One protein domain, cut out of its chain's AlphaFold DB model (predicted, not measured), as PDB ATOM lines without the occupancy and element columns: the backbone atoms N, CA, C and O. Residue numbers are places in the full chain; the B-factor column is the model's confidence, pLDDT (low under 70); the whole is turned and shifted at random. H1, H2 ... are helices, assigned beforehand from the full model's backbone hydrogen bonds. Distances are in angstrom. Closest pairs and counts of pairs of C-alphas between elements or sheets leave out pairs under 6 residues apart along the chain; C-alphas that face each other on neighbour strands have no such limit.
ATOM      1  N   LYS A   4      94.314   1.427  53.528       58.00
ATOM      2  CA  LYS A   4      93.485   0.764  54.554       58.00
ATOM      3  C   LYS A   4      93.511   1.505  55.904       58.00
ATOM      4  O   LYS A   4      92.645   1.267  56.734       58.00
ATOM      5  N   PHE A   5      94.494   2.383  56.120       64.62
ATOM      6  CA  PHE A   5      94.638   3.183  57.340       64.62
ATOM      7  C   PHE A   5      94.224   4.651  57.147       64.62
ATOM      8  O   PHE A   5      94.514   5.473  58.008       64.62
ATOM      9  N   GLY A   6      93.581   4.997  56.024       66.31
ATOM     10  CA  GLY A   6      93.180   6.375  55.716       66.31
ATOM     11  C   GLY A   6      94.329   7.294  55.284       66.31
ATOM     12  O   GLY A   6      94.088   8.447  54.941       66.31
ATOM     13  N   ASP A   7      95.569   6.795  55.230       78.50
ATOM     14  CA  ASP A   7      96.726   7.560  54.752       78.50
ATOM     15  C   ASP A   7      96.817   7.510  53.219       78.50
ATOM     16  O   ASP A   7      97.673   6.863  52.602       78.50
ATOM     17  N   VAL A   8      95.831   8.158  52.601       81.06
ATOM     18  CA  VAL A   8      95.694   8.261  51.148       81.06
ATOM     19  C   VAL A   8      96.796   9.146  50.561       81.06
ATOM     20  O   VAL A   8      97.324   8.820  49.501       81.06
ATOM     21  N   GLU A   9      97.207  10.212  51.252       82.81
ATOM     22  CA  GLU A   9      98.259  11.120  50.775       82.81
ATOM     23  C   GLU A   9      99.624  10.436  50.663       82.81
ATOM     24  O   GLU A   9     100.298  10.567  49.636       82.81
ATOM     25  N   SER A  10     100.039   9.655  51.667       83.12
ATOM     26  CA  SER A  10     101.298   8.906  51.571       83.12
ATOM     27  C   SER A  10     101.240   7.848  50.472       83.12
ATOM     28  O   SER A  10     102.227   7.655  49.755       83.12
ATOM     29  N   ALA A  11     100.085   7.191  50.304       83.81
ATOM     30  CA  ALA A  11      99.865   6.233  49.223       83.81
ATOM     31  C   ALA A  11      99.987   6.901  47.845       83.81
ATOM     32  O   ALA A  11     100.705   6.390  46.988       83.81
ATOM     33  N   GLU A  12      99.379   8.073  47.653       86.12
ATOM     34  CA  GLU A  12      99.507   8.869  46.430       86.12
ATOM     35  C   GLU A  12     100.948   9.313  46.176       86.12
ATOM     36  O   GLU A  12     101.426   9.260  45.041       86.12
ATOM     37  N   ARG A  13     101.673   9.730  47.218       86.50
ATOM     38  CA  ARG A  13     103.061  10.184  47.080       86.50
ATOM     39  C   ARG A  13     103.989   9.052  46.646       86.50
ATOM     40  O   ARG A  13     104.845   9.258  45.787       86.50
ATOM     41  N   ILE A  14     103.802   7.860  47.211       85.44
ATOM     42  CA  ILE A  14     104.536   6.653  46.810       85.44
ATOM     43  C   ILE A  14     104.115   6.226  45.408       85.44
ATOM     44  O   ILE A  14     104.962   5.937  44.572       85.44
ATOM     45  N   PHE A  15     102.821   6.253  45.105       85.19
ATOM     46  CA  PHE A  15     102.332   5.943  43.771       85.19
ATOM     47  C   PHE A  15     102.970   6.852  42.712       85.19
ATOM     48  O   PHE A  15     103.489   6.367  41.711       85.19
ATOM     49  N   GLY A  27      95.706  -1.013  40.211       78.56
ATOM     50  CA  GLY A  27      94.627  -1.741  40.880       78.56
ATOM     51  C   GLY A  27      94.666  -1.594  42.403       78.56
ATOM     52  O   GLY A  27      93.623  -1.448  43.040       78.56
ATOM     53  N   ALA A  28      95.861  -1.557  43.000       82.88
ATOM     54  CA  ALA A  28      96.027  -1.319  44.431       82.88
ATOM     55  C   ALA A  28      95.557   0.085  44.855       82.88
ATOM     56  O   ALA A  28      94.889   0.211  45.886       82.88
ATOM     57  N   MET A  29      95.860   1.120  44.061       85.31
ATOM     58  CA  MET A  29      95.387   2.486  44.318       85.31
ATOM     59  C   MET A  29      93.882   2.630  44.090       85.31
ATOM     60  O   MET A  29      93.196   3.217  44.922       85.31
ATOM     61  N   MET A  30      93.340   2.040  43.021       83.81
ATOM     62  CA  MET A  30      91.895   2.020  42.781       83.81
ATOM     63  C   MET A  30      91.135   1.349  43.927       83.81
ATOM     64  O   MET A  30      90.195   1.944  44.451       83.81
ATOM     65  N   LYS A  31      91.561   0.153  44.369       80.94
ATOM     66  CA  LYS A  31      90.935  -0.539  45.513       80.94
ATOM     67  C   LYS A  31      90.945   0.331  46.763       80.94
ATOM     68  O   LYS A  31      89.975   0.340  47.513       80.94
ATOM     69  N   GLY A  32      92.038   1.048  46.999       84.75
ATOM     70  CA  GLY A  32      92.130   1.906  48.164       84.75
ATOM     71  C   GLY A  32      91.301   3.187  48.050       84.75
ATOM     72  O   GLY A  32      90.704   3.568  49.049       84.75
ATOM     73  N   TYR A  33      91.154   3.801  46.874       86.38
ATOM     74  CA  TYR A  33      90.199   4.903  46.697       86.38
ATOM     75  C   TYR A  33      88.751   4.448  46.895       86.38
ATOM     76  O   TYR A  33      88.020   5.086  47.645       86.38
ATOM     77  N   VAL A  34      88.357   3.320  46.292       83.75
ATOM     78  CA  VAL A  34      87.012   2.738  46.452       83.75
ATOM     79  C   VAL A  34      86.738   2.394  47.919       83.75
ATOM     80  O   VAL A  34      85.679   2.728  48.441       83.75
ATOM     81  N   GLY A  35      87.707   1.789  48.610       82.06
ATOM     82  CA  GLY A  35      87.593   1.441  50.028       82.06
ATOM     83  C   GLY A  35      87.563   2.634  50.992       82.06
ATOM     84  O   GLY A  35      87.208   2.439  52.149       82.06
ATOM     85  N   ASN A  36      87.922   3.840  50.537       82.44
ATOM     86  CA  ASN A  36      87.805   5.094  51.296       82.44
ATOM     87  C   ASN A  36      86.694   6.006  50.742       82.44
ATOM     88  O   ASN A  36      86.708   7.204  51.001       82.44
ATOM     89  N   GLU A  37      85.775   5.466  49.933       84.75
ATOM     90  CA  GLU A  37      84.653   6.209  49.334       84.75
ATOM     91  C   GLU A  37      85.084   7.390  48.436       84.75
ATOM     92  O   GLU A  37      84.301   8.279  48.104       84.75
ATOM     93  N   MET A  38      86.336   7.389  47.967       84.88
ATOM     94  CA  MET A  38      86.914   8.421  47.100       84.88
ATOM     95  C   MET A  38      86.694   8.089  45.619       84.88
ATOM     96  O   MET A  38      87.642   7.990  44.834       84.88
ATOM     97  N   PHE A  39      85.437   7.887  45.230       83.00
ATOM     98  CA  PHE A  39      85.076   7.382  43.901       83.00
ATOM     99  C   PHE A  39      85.522   8.300  42.755       83.00
ATOM    100  O   PHE A  39      85.991   7.802  41.735       83.00
ATOM    101  N   GLU A  40      85.478   9.625  42.932       86.19
ATOM    102  CA  GLU A  40      85.984  10.575  41.927       86.19
ATOM    103  C   GLU A  40      87.479  10.384  41.652       86.19
ATOM    104  O   GLU A  40      87.910  10.370  40.500       86.19
ATOM    105  N   LYS A  41      88.288  10.171  42.698       85.12
ATOM    106  CA  LYS A  41      89.720   9.897  42.528       85.12
ATOM    107  C   LYS A  41      89.965   8.547  41.862       85.12
ATOM    108  O   LYS A  41      90.898   8.427  41.072       85.12
ATOM    109  N   ALA A  42      89.132   7.548  42.158       84.62
ATOM    110  CA  ALA A  42      89.202   6.248  41.498       84.62
ATOM    111  C   ALA A  42      88.908   6.356  39.993       84.62
ATOM    112  O   ALA A  42      89.630   5.760  39.197       84.62
ATOM    113  N   LEU A  43      87.898   7.144  39.606       83.19
ATOM    114  CA  LEU A  43      87.532   7.383  38.207       83.19
ATOM    115  C   LEU A  43      88.594   8.197  37.462       83.19
ATOM    116  O   LEU A  43      89.007   7.798  36.378       83.19
ATOM    117  N   ASN A  44      89.112   9.267  38.068       85.88
ATOM    118  CA  ASN A  44      90.208  10.045  37.478       85.88
ATOM    119  C   ASN A  44      91.467   9.189  37.272       85.88
ATOM    120  O   ASN A  44      92.177   9.344  36.279       85.88
ATOM    121  N   LEU A  45      91.754   8.272  38.204       83.25
ATOM    122  CA  LEU A  45      92.864   7.337  38.049       83.25
ATOM    123  C   LEU A  45      92.597   6.338  36.913       83.25
ATOM    124  O   LEU A  45      93.508   6.039  36.151       83.25
ATOM    125  N   PHE A  46      91.364   5.850  36.782       77.75
ATOM    126  CA  PHE A  46      90.948   4.973  35.686       77.75
ATOM    127  C   PHE A  46      91.110   5.639  34.314       77.75
ATOM    128  O   PHE A  46      91.650   5.024  33.402       77.75
ATOM    129  N   GLU A  47      90.729   6.907  34.184       79.12
ATOM    130  CA  GLU A  47      90.887   7.658  32.936       79.12
ATOM    131  C   GLU A  47      92.371   7.867  32.579       79.12
ATOM    132  O   GLU A  47      92.765   7.711  31.426       79.12
ATOM    133  N   GLN A  48      93.233   8.120  33.573       77.06
ATOM    134  CA  GLN A  48      94.685   8.193  33.352       77.06
ATOM    135  C   GLN A  48      95.287   6.861  32.894       77.06
ATOM    136  O   GLN A  48      96.145   6.846  32.013       77.06
ATOM    137  N   ILE A  49      94.836   5.748  33.476       71.12
ATOM    138  CA  ILE A  49      95.252   4.395  33.080       71.12
ATOM    139  C   ILE A  49      94.854   4.121  31.635       71.12
ATOM    140  O   ILE A  49      95.666   3.586  30.888       71.12
ATOM    141  N   ASP A  50      93.627   4.468  31.244       66.81
ATOM    142  CA  ASP A  50      93.118   4.216  29.895       66.81
ATOM    143  C   ASP A  50      93.976   4.912  28.830       66.81
ATOM    144  O   ASP A  50      94.335   4.315  27.815       66.81
ATOM    145  N   ILE A  51      94.411   6.137  29.136       68.88
ATOM    146  CA  ILE A  51      95.308   6.927  28.288       68.88
ATOM    147  C   ILE A  51      96.735   6.347  28.260       68.88
ATOM    148  O   ILE A  51      97.369   6.349  27.205       68.88
ATOM    149  N   GLU A  52      97.268   5.873  29.393       66.19
ATOM    150  CA  GLU A  52      98.661   5.397  29.491       66.19
ATOM    151  C   GLU A  52      98.867   3.944  29.037       66.19
ATOM    152  O   GLU A  52      99.935   3.615  28.518       66.19
ATOM    153  N   LEU A  53      97.887   3.062  29.250       63.44
ATOM    154  CA  LEU A  53      98.017   1.618  29.023       63.44
ATOM    155  C   LEU A  53      97.272   1.126  27.776       63.44
ATOM    156  O   LEU A  53      97.674   0.090  27.253       63.44
ATOM    157  N   GLY A  54      96.262   1.860  27.287       62.94
ATOM    158  CA  GLY A  54      95.497   1.566  26.070       62.94
ATOM    159  C   GLY A  54      94.712   0.247  26.107       62.94
ATOM    160  O   GLY A  54      95.304  -0.822  26.129       62.94
ATOM    161  N   ASP A  55      93.375   0.301  26.069       56.12
ATOM    162  CA  ASP A  55      92.407  -0.822  25.926       56.12
ATOM    163  C   ASP A  55      92.478  -1.988  26.959       56.12
ATOM    164  O   ASP A  55      91.530  -2.761  27.111       56.12
ATOM    165  N   VAL A  56      93.547  -2.122  27.755       56.12
ATOM    166  CA  VAL A  56      93.698  -3.146  28.817       56.12
ATOM    167  C   VAL A  56      92.954  -2.800  30.121       56.12
ATOM    168  O   VAL A  56      92.949  -3.584  31.078       56.12
ATOM    169  N   THR A  57      92.283  -1.649  30.158       55.59
ATOM    170  CA  THR A  57      91.695  -0.990  31.337       55.59
ATOM    171  C   THR A  57      90.539  -1.777  31.964       55.59
ATOM    172  O   THR A  57      90.415  -1.841  33.191       55.59
ATOM    173  N   TYR A  58      89.734  -2.473  31.151       56.44
ATOM    174  CA  TYR A  58      88.600  -3.279  31.629       56.44
ATOM    175  C   TYR A  58      89.028  -4.409  32.574       56.44
ATOM    176  O   TYR A  58      88.343  -4.695  33.558       56.44
ATOM    177  N   THR A  59      90.203  -5.000  32.341       58.16
ATOM    178  CA  THR A  59      90.752  -6.079  33.176       58.16
ATOM    179  C   THR A  59      91.133  -5.579  34.570       58.16
ATOM    180  O   THR A  59      91.061  -6.336  35.541       58.16
ATOM    181  N   ILE A  60      91.511  -4.300  34.694       60.69
ATOM    182  CA  ILE A  60      91.892  -3.686  35.972       60.69
ATOM    183  C   ILE A  60      90.662  -3.485  36.840       60.69
ATOM    184  O   ILE A  60      90.693  -3.878  37.997       60.69
ATOM    185  N   VAL A  61      89.570  -2.946  36.290       58.72
ATOM    186  CA  VAL A  61      88.299  -2.807  37.022       58.72
ATOM    187  C   VAL A  61      87.774  -4.180  37.438       58.72
ATOM    188  O   VAL A  61      87.363  -4.351  38.585       58.72
ATOM    189  N   PHE A  62      87.854  -5.170  36.543       59.81
ATOM    190  CA  PHE A  62      87.387  -6.529  36.815       59.81
ATOM    191  C   PHE A  62      88.168  -7.188  37.967       59.81
ATOM    192  O   PHE A  62      87.572  -7.606  38.957       59.81
ATOM    193  N   ASN A  63      89.506  -7.170  37.919       57.69
ATOM    194  CA  ASN A  63      90.358  -7.686  39.005       57.69
ATOM    195  C   ASN A  63      90.363  -6.792  40.256       57.69
ATOM    196  O   ASN A  63      90.704  -7.234  41.361       57.69
ATOM    197  N   ALA A  64      90.046  -5.506  40.102       58.47
ATOM    198  CA  ALA A  64      89.941  -4.594  41.225       58.47
ATOM    199  C   ALA A  64      88.691  -4.917  42.060       58.47
ATOM    200  O   ALA A  64      88.748  -4.931  43.291       58.47
ATOM    201  N   CYS A  65      87.582  -5.201  41.378       56.03
ATOM    202  CA  CYS A  65      86.305  -5.537  41.989       56.03
ATOM    203  C   CYS A  65      86.269  -6.984  42.509       56.03
ATOM    204  O   CYS A  65      85.695  -7.234  43.567       56.03
ATOM    205  N   GLU A  66      86.947  -7.930  41.847       49.97
ATOM    206  CA  GLU A  66      87.110  -9.268  42.414       49.97
ATOM    207  C   GLU A  66      88.100  -9.253  43.601       49.97
ATOM    208  O   GLU A  66      89.216  -8.712  43.514       49.97
TER     209      GLU A  66
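Overview. This is residues 4 to 15 and 27 to 66 of the 72 residues of the protein "Hypothetical protein" of Rotaria magnacalcarata (UniProt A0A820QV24). Three helices, H1, H3 and H4, pack round a short middle helix, H2; H1 and H3 run nearly along it in the opposite direction, and H4 crosses it. Residues 51 to 56 stick out. The printed part has 52 residues with four named helices, H1 to H4 in order along the chain, and no named strand; its class is all helix, with 41 of the 52 printed residues in the helices, and it is compact, with a radius of gyration of the C-alphas of 10.9 A and spans of 31 by 23 by 17 A.

Arrangement. H1, residues 8 to 15, touches H2, residues 27 to 35, the hub, at 7 degrees, closest C-alphas Ala 11 and Met 29, 7.6 A. H2 and H3, residues 39 to 53, form a helical hairpin at 15 degrees, closest C-alphas Met 30 and Ala 42, 5.2 A. H4, residues 57 to 65, touches H2 at a steep tilt of 52 degrees, closest C-alphas Gly 27 and Ala 64, 5.5 A. H3, with residues 46 to 50 alone, only just touches H4, with 3 pairs of C-alphas within 8 A, in a second helical hairpin; closest are Asp 50 and Thr 57, 5.6 A. H1 is apart from H3 and H4. Every O i to N i+4 pair in H1, H2, H3 and H4 is within hydrogen-bond range.

Along the chain. H1, 10.2 A long, begins at C-alpha 8 (95.694, 8.261, 51.148). H2 measures 12.0 A, H3 20.5 A and H4 12.8 A, ending at C-alpha 65 (86.305, -5.537, 41.989).

Size, cuts and confidence. Residues 16 to 26 are not printed; C-alphas 15 and 27 are 11.3 A apart. The links H2 to H3 and H3 to H4 are tight. The pLDDT is under 70 at residues 4 to 6 and 50 to 66.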